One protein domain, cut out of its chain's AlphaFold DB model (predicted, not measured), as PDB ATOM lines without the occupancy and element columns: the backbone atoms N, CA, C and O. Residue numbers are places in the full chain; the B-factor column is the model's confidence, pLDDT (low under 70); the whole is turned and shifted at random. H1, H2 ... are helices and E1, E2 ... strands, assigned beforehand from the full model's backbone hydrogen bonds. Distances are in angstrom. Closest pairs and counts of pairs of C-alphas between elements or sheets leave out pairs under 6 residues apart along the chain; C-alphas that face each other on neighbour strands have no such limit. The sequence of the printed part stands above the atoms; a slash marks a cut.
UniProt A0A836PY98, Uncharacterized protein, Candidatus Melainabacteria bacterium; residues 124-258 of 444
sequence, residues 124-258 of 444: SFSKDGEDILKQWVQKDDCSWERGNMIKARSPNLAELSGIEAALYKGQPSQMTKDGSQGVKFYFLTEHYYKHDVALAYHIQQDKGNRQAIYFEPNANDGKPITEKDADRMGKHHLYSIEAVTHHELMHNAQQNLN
ATOM      1  N   SER A 124      -7.918  14.446   4.650       98.31
ATOM      2  CA  SER A 124      -8.938  15.215   5.376       98.31
ATOM      3  C   SER A 124     -10.317  14.959   4.793       98.31
ATOM      4  O   SER A 124     -10.418  14.459   3.673       98.31
ATOM      5  N   PHE A 125     -11.364  15.338   5.518       98.56
ATOM      6  CA  PHE A 125     -12.745  15.039   5.139       98.56
ATOM      7  C   PHE A 125     -13.604  16.301   5.083       98.56
ATOM      8  O   PHE A 125     -13.328  17.288   5.772       98.56
ATOM      9  N   SER A 126     -14.638  16.272   4.247       98.12
ATOM     10  CA  SER A 126     -15.635  17.333   4.188       98.12
ATOM     11  C   SER A 126     -16.457  17.443   5.466       98.12
ATOM     12  O   SER A 126     -16.627  16.469   6.202       98.12
ATOM     13  N   LYS A 127     -16.987  18.642   5.711       97.56
ATOM     14  CA  LYS A 127     -17.915  18.941   6.811       97.56
ATOM     15  C   LYS A 127     -19.338  19.145   6.297       97.56
ATOM     16  O   LYS A 127     -19.556  19.393   5.112       97.56
ATOM     17  N   ASP A 128     -20.307  19.083   7.204       97.06
ATOM     18  CA  ASP A 128     -21.709  19.364   6.884       97.06
ATOM     19  C   ASP A 128     -21.904  20.787   6.345       97.06
ATOM     20  O   ASP A 128     -21.531  21.768   6.988       97.06
ATOM     21  N   GLY A 129     -22.498  20.889   5.152       97.06
ATOM     22  CA  GLY A 129     -22.795  22.159   4.488       97.06
ATOM     23  C   GLY A 129     -21.584  22.838   3.841       97.06
ATOM     24  O   GLY A 129     -21.685  24.007   3.455       97.06
ATOM     25  N   GLU A 130     -20.453  22.136   3.721       97.00
ATOM     26  CA  GLU A 130     -19.238  22.679   3.119       97.00
ATOM     27  C   GLU A 130     -19.431  22.970   1.624       97.00
ATOM     28  O   GLU A 130     -19.912  22.121   0.877       97.00
ATOM     29  N   ASP A 131     -19.048  24.174   1.194       95.12
ATOM     30  CA  ASP A 131     -19.075  24.583  -0.213       95.12
ATOM     31  C   ASP A 131     -17.940  23.953  -1.009       95.12
ATOM     32  O   ASP A 131     -16.772  24.075  -0.632       95.12
ATOM     33  N   ILE A 132     -18.285  23.367  -2.155       89.62
ATOM     34  CA  ILE A 132     -17.325  22.710  -3.046       89.62
ATOM     35  C   ILE A 132     -17.061  23.603  -4.261       89.62
ATOM     36  O   ILE A 132     -16.585  24.729  -4.124       89.62
ATOM     37  N   LEU A 133     -17.396  23.123  -5.452       88.00
ATOM     38  CA  LEU A 133     -17.329  23.823  -6.722       88.00
ATOM     39  C   LEU A 133     -18.742  23.950  -7.293       88.00
ATOM     40  O   LEU A 133     -19.702  23.362  -6.791       88.00
ATOM     41  N   LYS A 134     -18.878  24.728  -8.363       88.56
ATOM     42  CA  LYS A 134     -20.140  24.790  -9.097       88.56
ATOM     43  C   LYS A 134     -20.367  23.491  -9.864       88.56
ATOM     44  O   LYS A 134     -19.455  23.041 -10.566       88.56
ATOM     45  N   GLN A 135     -21.582  22.957  -9.758       91.12
ATOM     46  CA  GLN A 135     -22.066  21.822 -10.541       91.12
ATOM     47  C   GLN A 135     -21.823  22.074 -12.029       91.12
ATOM     48  O   GLN A 135     -22.008  23.190 -12.515       91.12
ATOM     49  N   TRP A 136     -21.448  21.040 -12.764       89.69
ATOM     50  CA  TRP A 136     -21.432  21.066 -14.217       89.69
ATOM     51  C   TRP A 136     -22.797  20.649 -14.764       89.69
ATOM     52  O   TRP A 136     -23.336  19.601 -14.405       89.69
ATOM     53  N   VAL A 137     -23.364  21.477 -15.638       89.81
ATOM     54  CA  VAL A 137     -24.664  21.240 -16.271       89.81
ATOM     55  C   VAL A 137     -24.469  21.168 -17.777       89.81
ATOM     56  O   VAL A 137     -24.007  22.130 -18.391       89.81
ATOM     57  N   GLN A 138     -24.814  20.025 -18.367       87.50
ATOM     58  CA  GLN A 138     -24.798  19.859 -19.816       87.50
ATOM     59  C   GLN A 138     -26.057  20.471 -20.431       87.50
ATOM     60  O   GLN A 138     -27.175  20.187 -19.993       87.50
ATOM     61  N   LYS A 139     -25.865  21.300 -21.456       87.06
ATOM     62  CA  LYS A 139     -26.930  21.901 -22.261       87.06
ATOM     63  C   LYS A 139     -27.371  20.978 -23.389       87.06
ATOM     64  O   LYS A 139     -26.711  20.000 -23.734       87.06
ATOM     65  N   ASP A 140     -28.492  21.333 -24.009       86.62
ATOM     66  CA  ASP A 140     -29.047  20.604 -25.151       86.62
ATOM     67  C   ASP A 140     -28.134  20.609 -26.380       86.62
ATOM     68  O   ASP A 140     -28.155  19.644 -27.137       86.62
ATOM     69  N   ASP A 141     -27.317  21.650 -26.547       85.31
ATOM     70  CA  ASP A 141     -26.311  21.780 -27.609       85.31
ATOM     71  C   ASP A 141     -24.986  21.064 -27.286       85.31
ATOM     72  O   ASP A 141     -23.986  21.265 -27.973       85.31
ATOM     73  N   CYS A 142     -24.970  20.240 -26.234       81.88
ATOM     74  CA  CYS A 142     -23.808  19.511 -25.730       81.88
ATOM     75  C   CYS A 142     -22.688  20.357 -25.122       81.88
ATOM     76  O   CYS A 142     -21.684  19.785 -24.687       81.88
ATOM     77  N   SER A 143     -22.862  21.675 -25.030       84.94
ATOM     78  CA  SER A 143     -21.966  22.520 -24.249       84.94
ATOM     79  C   SER A 143     -22.196  22.325 -22.747       84.94
ATOM     80  O   SER A 143     -23.227  21.812 -22.304       84.94
ATOM     81  N   TRP A 144     -21.215  22.729 -21.948       85.50
ATOM     82  CA  TRP A 144     -21.269  22.647 -20.493       85.50
ATOM     83  C   TRP A 144     -21.262  24.041 -19.887       85.50
ATOM     84  O   TRP A 144     -20.517  24.919 -20.320       85.50
ATOM     85  N   GLU A 145     -22.053  24.237 -18.837       91.62
ATOM     86  CA  GLU A 145     -22.012  25.449 -18.028       91.62
ATOM     87  C   GLU A 145     -21.880  25.142 -16.539       91.62
ATOM     88  O   GLU A 145     -22.121  24.026 -16.073       91.62
ATOM     89  N   ARG A 146     -21.495  26.167 -15.778       91.81
ATOM     90  CA  ARG A 146     -21.452  26.105 -14.320       91.81
ATOM     91  C   ARG A 146     -22.828  26.445 -13.752       91.81
ATOM     92  O   ARG A 146     -23.298  27.567 -13.906       91.81
ATOM     93  N   GLY A 147     -23.429  25.482 -13.065       90.88
ATOM     94  CA  GLY A 147     -24.656  25.636 -12.295       90.88
ATOM     95  C   GLY A 147     -24.412  26.172 -10.881       90.88
ATOM     96  O   GLY A 147     -23.523  26.994 -10.635       90.88
ATOM     97  N   ASN A 148     -25.227  25.695  -9.940       92.19
ATOM     98  CA  ASN A 148     -25.187  26.114  -8.541       92.19
ATOM     99  C   ASN A 148     -23.951  25.576  -7.810       92.19
ATOM    100  O   ASN A 148     -23.365  24.566  -8.199       92.19
ATOM    101  N   MET A 149     -23.576  26.249  -6.722       92.75
ATOM    102  CA  MET A 149     -22.621  25.702  -5.758       92.75
ATOM    103  C   MET A 149     -23.206  24.443  -5.128       92.75
ATOM    104  O   MET A 149     -24.302  24.503  -4.572       92.75
ATOM    105  N   ILE A 150     -22.470  23.337  -5.192       94.25
ATOM    106  CA  ILE A 150     -22.855  22.113  -4.489       94.25
ATOM    107  C   ILE A 150     -22.316  22.130  -3.063       94.25
ATOM    108  O   ILE A 150     -21.276  22.737  -2.767       94.25
ATOM    109  N   LYS A 151     -23.019  21.410  -2.196       96.69
ATOM    110  CA  LYS A 151     -22.627  21.187  -0.811       96.69
ATOM    111  C   LYS A 151     -22.098  19.770  -0.620       96.69
ATOM    112  O   LYS A 151     -22.487  18.835  -1.323       96.69
ATOM    113  N   ALA A 152     -21.228  19.616   0.365       97.56
ATOM    114  CA  ALA A 152     -20.861  18.321   0.909       97.56
ATOM    115  C   ALA A 152     -21.405  18.140   2.328       97.56
ATOM    116  O   ALA A 152     -21.832  19.085   2.999       97.56
ATOM    117  N   ARG A 153     -21.381  16.888   2.772       97.12
ATOM    118  CA  ARG A 153     -21.659  16.472   4.141       97.12
ATOM    119  C   ARG A 153     -20.435  15.845   4.790       97.12
ATOM    120  O   ARG A 153     -19.467  15.489   4.118       97.12
ATOM    121  N   SER A 154     -20.508  15.650   6.096       97.31
ATOM    122  CA  SER A 154     -19.568  14.794   6.808       97.31
ATOM    123  C   SER A 154     -19.757  13.325   6.381       97.31
ATOM    124  O   SER A 154     -20.895  12.894   6.129       97.31
ATOM    125  N   PRO A 155     -18.682  12.520   6.309       97.75
ATOM    126  CA  PRO A 155     -18.808  11.082   6.093       97.75
ATOM    127  C   PRO A 155     -19.518  10.385   7.252       97.75
ATOM    128  O   PRO A 155     -19.460  10.820   8.408       97.75
ATOM    129  N   ASN A 156     -20.141   9.252   6.954       96.75
ATOM    130  CA  ASN A 156     -20.614   8.319   7.968       96.75
ATOM    131  C   ASN A 156     -19.518   7.299   8.358       96.75
ATOM    132  O   ASN A 156     -18.416   7.293   7.808       96.75
ATOM    133  N   LEU A 157     -19.792   6.445   9.350       96.00
ATOM    134  CA  LEU A 157     -18.772   5.541   9.894       96.00
ATOM    135  C   LEU A 157     -18.389   4.411   8.922       96.00
ATOM    136  O   LEU A 157     -17.230   3.984   8.914       96.00
ATOM    137  N   ALA A 158     -19.328   3.944   8.095       96.69
ATOM    138  CA  ALA A 158     -19.037   2.949   7.066       96.69
ATOM    139  C   ALA A 158     -18.116   3.502   5.982       96.69
ATOM    140  O   ALA A 158     -17.138   2.850   5.626       96.69
ATOM    141  N   GLU A 159     -18.379   4.721   5.519       98.06
ATOM    142  CA  GLU A 159     -17.538   5.411   4.540       98.06
ATOM    143  C   GLU A 159     -16.107   5.578   5.058       98.06
ATOM    144  O   GLU A 159     -15.158   5.195   4.376       98.06
ATOM    145  N   LEU A 160     -15.945   6.046   6.302       98.38
ATOM    146  CA  LEU A 160     -14.631   6.172   6.943       98.38
ATOM    147  C   LEU A 160     -13.894   4.830   7.047       98.38
ATOM    148  O   LEU A 160     -12.680   4.780   6.870       98.38
ATOM    149  N   SER A 161     -14.613   3.744   7.332       98.12
ATOM    150  CA  SER A 161     -14.016   2.411   7.485       98.12
ATOM    151  C   SER A 161     -13.624   1.786   6.141       98.12
ATOM    152  O   SER A 161     -12.590   1.133   6.042       98.12
ATOM    153  N   GLY A 162     -14.412   2.020   5.086       98.00
ATOM    154  CA  GLY A 162     -14.064   1.598   3.727       98.00
ATOM    155  C   GLY A 162     -12.857   2.364   3.188       98.00
ATOM    156  O   GLY A 162     -11.941   1.764   2.625       98.00
ATOM    157  N   ILE A 163     -12.812   3.675   3.443       98.62
ATOM    158  CA  ILE A 163     -11.665   4.520   3.099       98.62
ATOM    159  C   ILE A 163     -10.420   4.086   3.868       98.62
ATOM    160  O   ILE A 163      -9.366   3.956   3.263       98.62
ATOM    161  N   GLU A 164     -10.516   3.808   5.169       98.50
ATOM    162  CA  GLU A 164      -9.387   3.280   5.943       98.50
ATOM    163  C   GLU A 164      -8.800   2.011   5.313       98.50
ATOM    164  O   GLU A 164      -7.585   1.927   5.114       98.50
ATOM    165  N   ALA A 165      -9.655   1.037   4.982       97.69
ATOM    166  CA  ALA A 165      -9.226  -0.218   4.372       97.69
ATOM    167  C   ALA A 165      -8.440   0.031   3.073       97.69
ATOM    168  O   ALA A 165      -7.373  -0.559   2.870       97.69
ATOM    169  N   ALA A 166      -8.924   0.966   2.250       98.19
ATOM    170  CA  ALA A 166      -8.248   1.381   1.030       98.19
ATOM    171  C   ALA A 166      -6.951   2.147   1.309       98.19
ATOM    172  O   ALA A 166      -5.951   1.899   0.648       98.19
ATOM    173  N   LEU A 167      -6.909   3.043   2.299       98.31
ATOM    174  CA  LEU A 167      -5.728   3.851   2.620       98.31
ATOM    175  C   LEU A 167      -4.546   2.998   3.085       98.31
ATOM    176  O   LEU A 167      -3.413   3.274   2.693       98.31
ATOM    177  N   TYR A 168      -4.776   1.931   3.856       97.00
ATOM    178  CA  TYR A 168      -3.697   1.029   4.276       97.00
ATOM    179  C   TYR A 168      -2.992   0.351   3.097       97.00
ATOM    180  O   TYR A 168      -1.768   0.209   3.110       97.00
ATOM    181  N   LYS A 169      -3.749  -0.038   2.071       97.06
ATOM    182  CA  LYS A 169      -3.233  -0.718   0.874       97.06
ATOM    183  C   LYS A 169      -2.938   0.249  -0.271       97.06
ATOM    184  O   LYS A 169      -2.227  -0.089  -1.206       97.06
ATOM    185  N   GLY A 170      -3.478   1.458  -0.237       96.88
ATOM    186  CA  GLY A 170      -3.367   2.466  -1.290       96.88
ATOM    187  C   GLY A 170      -2.082   3.277  -1.211       96.88
ATOM    188  O   GLY A 170      -1.796   4.037  -2.130       96.88
ATOM    189  N   GLN A 171      -1.296   3.110  -0.143       97.00
ATOM    190  CA  GLN A 171      -0.074   3.882   0.043       97.00
ATOM    191  C   GLN A 171       0.903   3.713  -1.128       97.00
ATOM    192  O   GLN A 171       1.104   2.581  -1.582       97.00
ATOM    193  N   PRO A 172       1.537   4.806  -1.590       97.31
ATOM    194  CA  PRO A 172       1.486   6.167  -1.047       97.31
ATOM    195  C   PRO A 172       0.488   7.091  -1.763       97.31
ATOM    196  O   PRO A 172       0.552   8.303  -1.569       97.31
ATOM    197  N   SER A 173      -0.411   6.558  -2.588       98.25
ATOM    198  CA  SER A 173      -1.201   7.353  -3.533       98.25
ATOM    199  C   SER A 173      -2.228   8.274  -2.897       98.25
ATOM    200  O   SER A 173      -2.774   9.126  -3.580       98.25
ATOM    201  N   GLN A 174      -2.476   8.171  -1.593       97.94
ATOM    202  CA  GLN A 174      -3.248   9.177  -0.868       97.94
ATOM    203  C   GLN A 174      -2.504  10.503  -0.703       97.94
ATOM    204  O   GLN A 174      -3.118  11.478  -0.293       97.94
ATOM    205  N   MET A 175      -1.194  10.539  -0.948       97.69
ATOM    206  CA  MET A 175      -0.360  11.726  -0.804       97.69
ATOM    207  C   MET A 175      -0.168  12.432  -2.144       97.69
ATOM    208  O   MET A 175      -0.091  11.785  -3.187       97.69
ATOM    209  N   THR A 176       0.012  13.749  -2.092       93.88
ATOM    210  CA  THR A 176       0.601  14.526  -3.183       93.88
ATOM    211  C   THR A 176       2.016  14.034  -3.486       93.88
ATOM    212  O   THR A 176       2.701  13.463  -2.630       93.88
ATOM    213  N   LYS A 177       2.493  14.304  -4.702       91.38
ATOM    214  CA  LYS A 177       3.820  13.894  -5.184       91.38
ATOM    215  C   LYS A 177       4.977  14.311  -4.269       91.38
ATOM    216  O   LYS A 177       5.909  13.541  -4.058       91.38
ATOM    217  N   ASP A 178       4.924  15.525  -3.729       92.12
ATOM    218  CA  ASP A 178       5.912  16.059  -2.778       92.12
ATOM    219  C   ASP A 178       5.744  15.488  -1.352       92.12
ATOM    220  O   ASP A 178       6.592  15.675  -0.479       92.12
ATOM    221  N   GLY A 179       4.651  14.765  -1.104       93.31
ATOM    222  CA  GLY A 179       4.305  14.167   0.174       93.31
ATOM    223  C   GLY A 179       3.968  15.168   1.274       93.31
ATOM    224  O   GLY A 179       4.006  14.783   2.454       93.31
ATOM    225  N   SER A 180       3.678  16.421   0.914       92.62
ATOM    226  CA  SER A 180       3.338  17.482   1.861       92.62
ATOM    227  C   SER A 180       1.916  17.324   2.398       92.62
ATOM    228  O   SER A 180       1.694  17.527   3.596       92.62
ATOM    229  N   GLN A 181       0.977  16.867   1.564       93.94
ATOM    230  CA  GLN A 181      -0.442  16.821   1.892       93.94
ATOM    231  C   GLN A 181      -1.120  15.554   1.358       93.94
ATOM    232  O   GLN A 181      -0.710  15.003   0.343       93.94
ATOM    233  N   GLY A 182      -2.145  15.067   2.058       96.94
ATOM    234  CA  GLY A 182      -3.004  14.000   1.557       96.94
ATOM    235  C   GLY A 182      -4.229  14.527   0.808       96.94
ATOM    236  O   GLY A 182      -4.649  15.678   0.993       96.94
ATOM    237  N   VAL A 183      -4.835  13.665  -0.004       97.94
ATOM    238  CA  VAL A 183      -6.099  13.940  -0.694       97.94
ATOM    239  C   VAL A 183      -7.208  14.287   0.299       97.94
ATOM    240  O   VAL A 183      -7.222  13.827   1.448       97.94
ATOM    241  N   LYS A 184      -8.153  15.117  -0.142       98.25
ATOM    242  CA  LYS A 184      -9.361  15.421   0.625       98.25
ATOM    243  C   LYS A 184     -10.562  14.650   0.091       98.25
ATOM    244  O   LYS A 184     -10.850  14.698  -1.097       98.25
ATOM    245  N   PHE A 185     -11.286  13.979   0.977       98.62
ATOM    246  CA  PHE A 185     -12.500  13.251   0.628       98.62
ATOM    247  C   PHE A 185     -13.733  14.117   0.863       98.62
ATOM    248  O   PHE A 185     -13.940  14.630   1.965       98.62
ATOM    249  N   TYR A 186     -14.561  14.236  -0.166       98.38
ATOM    250  CA  TYR A 186     -15.817  14.967  -0.145       98.38
ATOM    251  C   TYR A 186     -16.990  14.025  -0.367       98.38
ATOM    252  O   TYR A 186     -16.926  13.143  -1.215       98.38
ATOM    253  N   PHE A 187     -18.073  14.237   0.377       97.81
ATOM    254  CA  PHE A 187     -19.304  13.456   0.257       97.81
ATOM    255  C   PHE A 187     -20.420  14.380  -0.178       97.81
ATOM    256  O   PHE A 187     -20.958  15.133   0.635       97.81
ATOM    257  N   LEU A 188     -20.721  14.375  -1.468       96.75
ATOM    258  CA  LEU A 188     -21.600  15.366  -2.060       96.75
ATOM    259  C   LEU A 188     -23.063  15.119  -1.670       96.75
ATOM    260  O   LEU A 188     -23.511  13.981  -1.521       96.75
ATOM    261  N   THR A 189     -23.822  16.202  -1.499       95.31
ATOM    262  CA  THR A 189     -25.283  16.136  -1.311       95.31
ATOM    263  C   THR A 189     -26.042  16.279  -2.626       95.31
ATOM    264  O   THR A 189     -27.218  15.931  -2.698       95.31
ATOM    265  N   GLU A 190     -25.370  16.776  -3.661       94.12
ATOM    266  CA  GLU A 190     -25.871  16.957  -5.021       94.12
ATOM    267  C   GLU A 190     -24.813  16.487  -6.021       94.12
ATOM    268  O   GLU A 190     -23.623  16.527  -5.722       94.12
ATOM    269  N   HIS A 191     -25.243  16.040  -7.201       93.25
ATOM    270  CA  HIS A 191     -24.330  15.499  -8.205       93.25
ATOM    271  C   HIS A 191     -23.332  16.554  -8.703       93.25
ATOM    272  O   HIS A 191     -23.739  17.689  -8.973       93.25
ATOM    273  N   TYR A 192     -22.054  16.200  -8.877       92.38
ATOM    274  CA  TYR A 192     -21.049  17.121  -9.420       92.38
ATOM    275  C   TYR A 192     -21.303  17.430 -10.898       92.38
ATOM    276  O   TYR A 192     -21.333  18.597 -11.295       92.38
ATOM    277  N   TYR A 193     -21.573  16.391 -11.686       89.06
ATOM    278  CA  TYR A 193     -22.096  16.493 -13.045       89.06
ATOM    279  C   TYR A 193     -23.585  16.162 -13.018       89.06
ATOM    280  O   TYR A 193     -24.001  15.080 -12.602       89.06
ATOM    281  N   LYS A 194     -24.429  17.111 -13.426       86.94
ATOM    282  CA  LYS A 194     -25.881  16.939 -13.340       86.94
ATOM    283  C   LYS A 194     -26.326  15.734 -14.179       86.94
ATOM    284  O   LYS A 194     -26.079  15.701 -15.380       86.94
ATOM    285  N   HIS A 195     -27.050  14.805 -13.549       80.69
ATOM    286  CA  HIS A 195     -27.532  13.537 -14.131       80.69
ATOM    287  C   HIS A 195     -26.459  12.476 -14.412       80.69
ATOM    288  O   HIS A 195     -26.775  11.466 -15.047       80.69
ATOM    289  N   ASP A 196     -25.232  12.679 -13.940       79.88
ATOM    290  CA  ASP A 196     -24.220  11.631 -13.962       79.88
ATOM    291  C   ASP A 196     -24.473  10.599 -12.849       79.88
ATOM    292  O   ASP A 196     -25.169  10.856 -11.865       79.88
ATOM    293  N   VAL A 197     -23.949   9.396 -13.049       78.69
ATOM    294  CA  VAL A 197     -24.131   8.214 -12.200       78.69
ATOM    295  C   VAL A 197     -22.800   7.616 -11.747       78.69
ATOM    296  O   VAL A 197     -22.779   6.479 -11.264       78.69
ATOM    297  N   ALA A 198     -21.688   8.340 -11.914       86.56
ATOM    298  CA  ALA A 198     -20.414   7.927 -11.340       86.56
ATOM    299  C   ALA A 198     -20.537   7.713  -9.823       86.56
ATOM    300  O   ALA A 198     -21.414   8.259  -9.152       86.56
ATOM    301  N   LEU A 199     -19.658   6.876  -9.276       91.50
ATOM    302  CA  LEU A 199     -19.621   6.626  -7.834       91.50
ATOM    303  C   LEU A 199     -18.749   7.657  -7.120       91.50
ATOM    304  O   LEU A 199     -19.072   8.088  -6.012       91.50
ATOM    305  N   ALA A 200     -17.651   8.043  -7.757       95.31
ATOM    306  CA  ALA A 200     -16.776   9.091  -7.293       95.31
ATOM    307  C   ALA A 200     -16.009   9.707  -8.473       95.31
ATOM    308  O   ALA A 200     -16.080   9.196  -9.588       95.31
ATOM    309  N   TYR A 201     -15.313  10.807  -8.195       94.31
ATOM    310  CA  TYR A 201     -14.352  11.432  -9.099       94.31
ATOM    311  C   TYR A 201     -13.087  11.790  -8.337       94.31
ATOM    312  O   TYR A 201     -13.161  12.403  -7.266       94.31
ATOM    313  N   HIS A 202     -11.930  11.501  -8.915       95.06
ATOM    314  CA  HIS A 202     -10.701  12.208  -8.593       95.06
ATOM    315  C   HIS A 202     -10.761  13.616  -9.181       95.06
ATOM    316  O   HIS A 202     -11.137  13.799 -10.328       95.06
ATOM    317  N   ILE A 203     -10.401  14.613  -8.378       93.19
ATOM    318  CA  ILE A 203     -10.368  16.018  -8.763       93.19
ATOM    319  C   ILE A 203      -8.953  16.521  -8.516       93.19
ATOM    320  O   ILE A 203      -8.463  16.508  -7.383       93.19
ATOM    321  N   GLN A 204      -8.290  16.998  -9.571       90.00
ATOM    322  CA  GLN A 204      -6.909  17.475  -9.466       90.00
ATOM    323  C   GLN A 204      -6.771  18.664  -8.505       90.00
ATOM    324  O   GLN A 204      -5.795  18.740  -7.755       90.00
ATOM    325  N   GLN A 205      -7.741  19.583  -8.530       90.00
ATOM    326  CA  GLN A 205      -7.770  20.781  -7.694       90.00
ATOM    327  C   GLN A 205      -9.198  21.103  -7.240       90.00
ATOM    328  O   GLN A 205     -10.065  21.466  -8.037       90.00
ATOM    329  N   ASP A 206      -9.437  20.981  -5.939       90.56
ATOM    330  CA  ASP A 206     -10.630  21.496  -5.282       90.56
ATOM    331  C   ASP A 206     -10.573  23.031  -5.126       90.56
ATOM    332  O   ASP A 206      -9.640  23.705  -5.563       90.56
ATOM    333  N   LYS A 207     -11.576  23.610  -4.454       89.12
ATOM    334  CA  LYS A 207     -11.641  25.056  -4.168       89.12
ATOM    335  C   LYS A 207     -10.420  25.583  -3.387       89.12
ATOM    336  O   LYS A 207     -10.144  26.778  -3.424       89.12
ATOM    337  N   GLY A 208      -9.722  24.719  -2.654       89.19
ATOM    338  CA  GLY A 208      -8.511  25.029  -1.900       89.19
ATOM    339  C   GLY A 208      -7.217  24.647  -2.623       89.19
ATOM    340  O   GLY A 208      -6.183  24.584  -1.960       89.19
ATOM    341  N   ASN A 209      -7.260  24.375  -3.934       89.88
ATOM    342  CA  ASN A 209      -6.139  23.876  -4.736       89.88
ATOM    343  C   ASN A 209      -5.525  22.577  -4.193       89.88
ATOM    344  O   ASN A 209      -4.316  22.357  -4.291       89.88
ATOM    345  N   ARG A 210      -6.351  21.700  -3.619       92.56
ATOM    346  CA  ARG A 210      -5.930  20.373  -3.167       92.56
ATOM    347  C   ARG A 210      -6.450  19.293  -4.097       92.56
ATOM    348  O   ARG A 210      -7.569  19.383  -4.589       92.56
ATOM    349  N   GLN A 211      -5.676  18.222  -4.239       94.50
ATOM    350  CA  GLN A 211      -6.198  16.982  -4.805       94.50
ATOM    351  C   GLN A 211      -7.319  16.446  -3.915       94.50
ATOM    352  O   GLN A 211      -7.198  16.406  -2.682       94.50
ATOM    353  N   ALA A 212      -8.407  16.030  -4.544       97.19
ATOM    354  CA  ALA A 212      -9.606  15.623  -3.849       97.19
ATOM    355  C   ALA A 212     -10.270  14.418  -4.510       97.19
ATOM    356  O   ALA A 212     -10.017  14.100  -5.666       97.19
ATOM    357  N   ILE A 213     -11.114  13.739  -3.742       98.00
ATOM    358  CA  ILE A 213     -11.973  12.659  -4.213       98.00
ATOM    359  C   ILE A 213     -13.398  13.011  -3.811       98.00
ATOM    360  O   ILE A 213     -13.681  13.197  -2.626       98.00
ATOM    361  N   TYR A 214     -14.283  13.141  -4.791       97.50
ATOM    362  CA  TYR A 214     -15.683  13.496  -4.595       97.50
ATOM    363  C   TYR A 214     -16.532  12.240  -4.724       97.50
ATOM    364  O   TYR A 214     -16.697  11.737  -5.823       97.50
ATOM    365  N   PHE A 215     -17.086  11.744  -3.621       97.44
ATOM    366  CA  PHE A 215     -18.109  10.705  -3.648       97.44
ATOM    367  C   PHE A 215     -19.461  11.321  -3.990       97.44
ATOM    368  O   PHE A 215     -19.919  12.255  -3.324       97.44
ATOM    369  N   GLU A 216     -20.110  10.759  -5.002       95.12
ATOM    370  CA  GLU A 216     -21.416  11.207  -5.466       95.12
ATOM    371  C   GLU A 216     -22.520  10.935  -4.424       95.12
ATOM    372  O   GLU A 216     -22.389  10.042  -3.571       95.12
ATOM    373  N   PRO A 217     -23.636  11.686  -4.456       93.75
ATOM    374  CA  PRO A 217     -24.719  11.490  -3.503       93.75
ATOM    375  C   PRO A 217     -25.252  10.062  -3.567       93.75
ATOM    376  O   PRO A 217     -25.574   9.545  -4.635       93.75
ATOM    377  N   ASN A 218     -25.398   9.432  -2.403       89.12
ATOM    378  CA  ASN A 218     -25.853   8.043  -2.265       89.12
ATOM    379  C   ASN A 218     -24.947   7.000  -2.951       89.12
ATOM    380  O   ASN A 218     -25.331   5.832  -3.017       89.12
ATOM    381  N   ALA A 219     -23.746   7.365  -3.425       88.38
ATOM    382  CA  ALA A 219     -22.846   6.430  -4.102       88.38
ATOM    383  C   ALA A 219     -22.507   5.212  -3.237       88.38
ATOM    384  O   ALA A 219     -22.330   4.118  -3.762       88.38
ATOM    385  N   ASN A 220     -22.466   5.381  -1.914       90.31
ATOM    386  CA  ASN A 220     -22.117   4.334  -0.956       90.31
ATOM    387  C   ASN A 220     -23.327   3.649  -0.299       90.31
ATOM    388  O   ASN A 220     -23.148   2.738   0.511       90.31
ATOM    389  N   ASP A 221     -24.556   4.040  -0.649       88.38
ATOM    390  CA  ASP A 221     -25.764   3.503  -0.024       88.38
ATOM    391  C   ASP A 221     -25.894   1.994  -0.276       88.38
ATOM    392  O   ASP A 221     -26.010   1.529  -1.413       88.38
ATOM    393  N   GLY A 222     -25.891   1.212   0.805       85.69
ATOM    394  CA  GLY A 222     -26.025  -0.245   0.746       85.69
ATOM    395  C   GLY A 222     -24.835  -0.971   0.108       85.69
ATOM    396  O   GLY A 222     -24.945  -2.166  -0.181       85.69
ATOM    397  N   LYS A 223     -23.706  -0.287  -0.127       89.38
ATOM    398  CA  LYS A 223     -22.480  -0.942  -0.592       89.38
ATOM    399  C   LYS A 223     -21.792  -1.695   0.554       89.38
ATOM    400  O   LYS A 223     -21.806  -1.222   1.690       89.38
ATOM    401  N   PRO A 224     -21.139  -2.835   0.265       93.25
ATOM    402  CA  PRO A 224     -20.214  -3.443   1.211       93.25
ATOM    403  C   PRO A 224     -19.101  -2.453   1.579       93.25
ATOM    404  O   PRO A 224     -18.605  -1.729   0.712       93.25
ATOM    405  N   ILE A 225     -18.684  -2.440   2.846       95.56
ATOM    406  CA  ILE A 225     -17.615  -1.547   3.315       95.56
ATOM    407  C   ILE A 225     -16.272  -1.962   2.699       95.56
ATOM    408  O   ILE A 225     -15.561  -1.126   2.145       95.56
ATOM    409  N   THR A 226     -15.956  -3.258   2.751       95.75
ATOM    410  CA  THR A 226     -14.697  -3.835   2.247       95.75
ATOM    411  C   THR A 226     -14.953  -4.927   1.210       95.75
ATOM    412  O   THR A 226     -16.051  -5.486   1.144       95.75
ATOM    413  N   GLU A 227     -13.941  -5.309   0.428       92.44
ATOM    414  CA  GLU A 227     -14.082  -6.428  -0.523       92.44
ATOM    415  C   GLU A 227     -14.388  -7.751   0.178       92.44
ATOM    416  O   GLU A 227     -15.089  -8.603  -0.363       92.44
ATOM    417  N   LYS A 228     -13.914  -7.921   1.416       92.12
ATOM    418  CA  LYS A 228     -14.228  -9.110   2.212       92.12
ATOM    419  C   LYS A 228     -15.707  -9.159   2.613       92.12
ATOM    420  O   LYS A 228     -16.257 -10.249   2.766       92.12
ATOM    421  N   ASP A 229     -16.352  -8.002   2.765       91.19
ATOM    422  CA  ASP A 229     -17.803  -7.911   2.951       91.19
ATOM    423  C   ASP A 229     -18.534  -8.193   1.630       91.19
ATOM    424  O   ASP A 229     -19.525  -8.922   1.619       91.19
ATOM    425  N   ALA A 230     -18.009  -7.691   0.505       87.94
ATOM    426  CA  ALA A 230     -18.572  -7.927  -0.826       87.94
ATOM    427  C   ALA A 230     -18.602  -9.420  -1.191       87.94
ATOM    428  O   ALA A 230     -19.625  -9.923  -1.657       87.94
ATOM    429  N   ASP A 231     -17.523 -10.154  -0.899       84.25
ATOM    430  CA  ASP A 231     -17.422 -11.597  -1.144       84.25
ATOM    431  C   ASP A 231     -18.526 -12.407  -0.431       84.25
ATOM    432  O   ASP A 231     -18.936 -13.460  -0.925       84.25
ATOM    433  N   ARG A 232     -19.060 -11.914   0.696       78.31
ATOM    434  CA  ARG A 232     -20.173 -12.554   1.422       78.31
ATOM    435  C   ARG A 232     -21.534 -12.312   0.785       78.31
ATOM    436  O   ARG A 232     -22.437 -13.122   0.970       78.31
ATOM    437  N   MET A 233     -21.687 -11.209   0.058       71.38
ATOM    438  CA  MET A 233     -22.957 -10.806  -0.551       71.38
ATOM    439  C   MET A 233     -23.199 -11.462  -1.922       71.38
ATOM    440  O   MET A 233     -24.282 -11.332  -2.491       71.38
ATOM    441  N   GLY A 234     -22.221 -12.206  -2.451       63.59
ATOM    442  CA  GLY A 234     -22.332 -12.934  -3.716       63.59
ATOM    443  C   GLY A 234     -22.006 -12.094  -4.959       63.59
ATOM    444  O   GLY A 234     -21.629 -10.929  -4.888       63.59
ATOM    445  N   LYS A 235     -22.138 -12.711  -6.142       55.16
ATOM    446  CA  LYS A 235     -21.582 -12.230  -7.429       55.16
ATOM    447  C   LYS A 235     -22.218 -10.949  -8.011       55.16
ATOM    448  O   LYS A 235     -21.850 -10.556  -9.114       55.16
ATOM    449  N   HIS A 236     -23.169 -10.315  -7.322       47.00
ATOM    450  CA  HIS A 236     -23.956  -9.195  -7.862       47.00
ATOM    451  C   HIS A 236     -23.523  -7.804  -7.372       47.00
ATOM    452  O   HIS A 236     -24.018  -6.807  -7.896       47.00
ATOM    453  N   HIS A 237     -22.589  -7.703  -6.419       55.09
ATOM    454  CA  HIS A 237     -22.079  -6.411  -5.956       55.09
ATOM    455  C   HIS A 237     -20.764  -6.072  -6.662       55.09
ATOM    456  O   HIS A 237     -19.757  -6.745  -6.473       55.09
ATOM    457  N   LEU A 238     -20.807  -5.042  -7.515       61.38
ATOM    458  CA  LEU A 238     -19.699  -4.704  -8.411       61.38
ATOM    459  C   LEU A 238     -18.508  -4.051  -7.688       61.38
ATOM    460  O   LEU A 238     -17.380  -4.347  -8.055       61.38
ATOM    461  N   TYR A 239     -18.745  -3.227  -6.655       84.69
ATOM    462  CA  TYR A 239     -17.682  -2.511  -5.928       84.69
ATOM    463  C   TYR A 239     -18.068  -2.220  -4.470       84.69
ATOM    464  O   TYR A 239     -19.161  -1.691  -4.223       84.69
ATOM    465  N   SER A 240     -17.168  -2.533  -3.531       94.50
ATOM    466  CA  SER A 240     -17.191  -2.031  -2.148       94.50
ATOM    467  C   SER A 240     -16.731  -0.567  -2.064       94.50
ATOM    468  O   SER A 240     -16.171  -0.034  -3.023       94.50
ATOM    469  N   ILE A 241     -16.937   0.087  -0.916       96.88
ATOM    470  CA  ILE A 241     -16.388   1.433  -0.654       96.88
ATOM    471  C   ILE A 241     -14.851   1.409  -0.748       96.88
ATOM    472  O   ILE A 241     -14.254   2.308  -1.342       96.88
ATOM    473  N   GLU A 242     -14.214   0.357  -0.221       97.56
ATOM    474  CA  GLU A 242     -12.769   0.109  -0.352       97.56
ATOM    475  C   GLU A 242     -12.323   0.094  -1.825       97.56
ATOM    476  O   GLU A 242     -11.330   0.731  -2.177       97.56
ATOM    477  N   ALA A 243     -13.070  -0.587  -2.699       95.94
ATOM    478  CA  ALA A 243     -12.743  -0.698  -4.119       95.94
ATOM    479  C   ALA A 243     -12.880   0.626  -4.872       95.94
ATOM    480  O   ALA A 243     -11.954   1.009  -5.585       95.94
ATOM    481  N   VAL A 244     -13.981   1.355  -4.657       96.56
ATOM    482  CA  VAL A 244     -14.161   2.697  -5.238       96.56
ATOM    483  C   VAL A 244     -13.038   3.623  -4.775       96.56
ATOM    484  O   VAL A 244     -12.375   4.247  -5.588       96.56
ATOM    485  N   THR A 245     -12.739   3.647  -3.475       98.25
ATOM    486  CA  THR A 245     -11.658   4.491  -2.947       98.25
ATOM    487  C   THR A 245     -10.307   4.130  -3.568       98.25
ATOM    488  O   THR A 245      -9.527   5.013  -3.910       98.25
ATOM    489  N   HIS A 246     -10.016   2.839  -3.739       97.50
ATOM    490  CA  HIS A 246      -8.790   2.399  -4.398       97.50
ATOM    491  C   HIS A 246      -8.690   2.860  -5.848       97.50
ATOM    492  O   HIS A 246      -7.604   3.267  -6.257       97.50
ATOM    493  N   HIS A 247      -9.788   2.782  -6.599       97.56
ATOM    494  CA  HIS A 247      -9.866   3.272  -7.970       97.56
ATOM    495  C   HIS A 247      -9.488   4.760  -8.028       97.56
ATOM    496  O   HIS A 247      -8.532   5.129  -8.705       97.56
ATOM    497  N   GLU A 248     -10.124   5.596  -7.206       97.94
ATOM    498  CA  GLU A 248      -9.843   7.038  -7.197       97.94
ATOM    499  C   GLU A 248      -8.420   7.373  -6.723       97.94
ATOM    500  O   GLU A 248      -7.763   8.283  -7.232       97.94
ATOM    501  N   LEU A 249      -7.881   6.604  -5.771       98.44
ATOM    502  CA  LEU A 249      -6.481   6.741  -5.366       98.44
ATOM    503  C   LEU A 249      -5.511   6.379  -6.500       98.44
ATOM    504  O   LEU A 249      -4.406   6.920  -6.536       98.44
ATOM    505  N   MET A 250      -5.889   5.504  -7.437       98.12
ATOM    506  CA  MET A 250      -5.059   5.226  -8.610       98.12
ATOM    507  C   MET A 250      -5.014   6.401  -9.581       98.12
ATOM    508  O   MET A 250      -3.949   6.643 -10.147       98.12
ATOM    509  N   HIS A 251      -6.091   7.173  -9.724       97.69
ATOM    510  CA  HIS A 251      -6.022   8.442 -10.452       97.69
ATOM    511  C   HIS A 251      -5.046   9.413  -9.792       97.69
ATOM    512  O   HIS A 251      -4.210  10.018 -10.465       97.69
ATOM    513  N   ASN A 252      -5.026   9.470  -8.460       97.75
ATOM    514  CA  ASN A 252      -4.018  10.270  -7.771       97.75
ATOM    515  C   ASN A 252      -2.585   9.756  -8.001       97.75
ATOM    516  O   ASN A 252      -1.661  10.544  -8.208       97.75
ATOM    517  N   ALA A 253      -2.398   8.433  -8.044       97.94
ATOM    518  CA  ALA A 253      -1.118   7.810  -8.379       97.94
ATOM    519  C   ALA A 253      -0.634   8.205  -9.787       97.94
ATOM    520  O   ALA A 253       0.545   8.510  -9.976       97.94
ATOM    521  N   GLN A 254      -1.541   8.228 -10.768       97.44
ATOM    522  CA  GLN A 254      -1.258   8.677 -12.135       97.44
ATOM    523  C   GLN A 254      -0.764  10.132 -12.138       97.44
ATOM    524  O   GLN A 254       0.256  10.449 -12.755       97.44
ATOM    525  N   GLN A 255      -1.428  11.012 -11.384       95.06
ATOM    526  CA  GLN A 255      -1.018  12.413 -11.244       95.06
ATOM    527  C   GLN A 255       0.357  12.555 -10.583       95.06
ATOM    528  O   GLN A 255       1.197  13.329 -11.047       95.06
ATOM    529  N   ASN A 256       0.649  11.751  -9.558       95.75
ATOM    530  CA  ASN A 256       1.965  11.729  -8.912       95.75
ATOM    531  C   ASN A 256       3.097  11.354  -9.884       95.75
ATOM    532  O   ASN A 256       4.237  11.802  -9.713       95.75
ATOM    533  N   LEU A 257       2.781  10.588 -10.932       96.56
ATOM    534  CA  LEU A 257       3.699  10.227 -12.015       96.56
ATOM    535  C   LEU A 257       3.529  11.081 -13.283       96.56
ATOM    536  O   LEU A 257       4.017  10.699 -14.346       96.56
ATOM    537  N   ASN A 258       2.916  12.264 -13.172       95.12
ATOM    538  CA  ASN A 258       2.758  13.249 -14.248       95.12
ATOM    539  C   ASN A 258       1.971  12.751 -15.476       95.12
ATOM    540  O   ASN A 258       2.264  13.160 -16.606       95.12
TER     541      ASN A 258
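This is residues 124 to 258 of the 444 residues of an uncharacterized protein of Candidatus Melainabacteria bacterium (UniProt A0A836PY98). A strongly twisted sheet of five strands curls like part of a barrel, with H3 packed over its E5 and E4 and H1 packed on H3. The long hairpin E1 and E2 reaches one end of the domain, and small H2 lies at the other. The 135 printed residues hold three named helices and five named strands, in the order E1 E2 H1 E3 E4 E5 H2 H3, class mixed; the sheet, order E1 E2 E3 E5 E4, is mixed too. The whole is compact, radius of gyration of the C-alphas 15.1 A, spanning 44 by 38 by 28 A.

Find C-alpha 130 at (-19.238, 22.679, 3.119); there E1, residues 130 to 138, begins its 23.8 A. E2, residues 144 to 153, covers 25.4 A and bends by 60 degrees at residue 148. Next come H1, 157 to 170, 19.3 A; E3, 184 to 188; E4, 200 to 203; E5, 212 to 215; and H2, 227 to 233. H3, 241 to 256, runs 22.6 A to C-alpha 256 at (1.965, 11.729, -8.912).

Look first at hairpin E1 and E2, antiparallel: N 147 and O 135 are 2.8 A apart. E2 is antiparallel to E3, with N 153 and O 187 at 2.8 A. E3 and E5 are parallel, N 186 to O 213 2.8 A; E5 and E4 form an antiparallel hairpin, N 203 to O 212 2.8 A. Residues 124 to 125 pair, parallel, with 184 to 185 of E3. H3 is on the sheet, making two layers, a helix on one face of a sheet; its height is 8.9 A, and its closest C-alphas to E4 are Glu 248 and His 202, 5.4 A. H1 touches H3 at a steep tilt of 45 degrees, the same way, closest C-alphas Gly 162 and Glu 242, 4.5 A; H1 is only just not on the sheet, with 4 pairs of C-alphas within 10 A. H2 is close to H3 but not clearly touching, closest C-alphas Glu 227 and Glu 242, 6.7 A. In H3 every O i to N i+4 pair is within hydrogen-bond range; in H1 9 of 10, in H2 1 of 3, beside 3 of 4 O i to N i+3 pairs.

The C-alphas farthest apart, of Asp 141 and Arg 232, are 45.4 A apart. The printed part has no cut; the links H1 to E3, E3 to E4 and E5 to H2 are long. Mean pLDDT of the printed part is 92.0, but residues 234 to 238 are under 70.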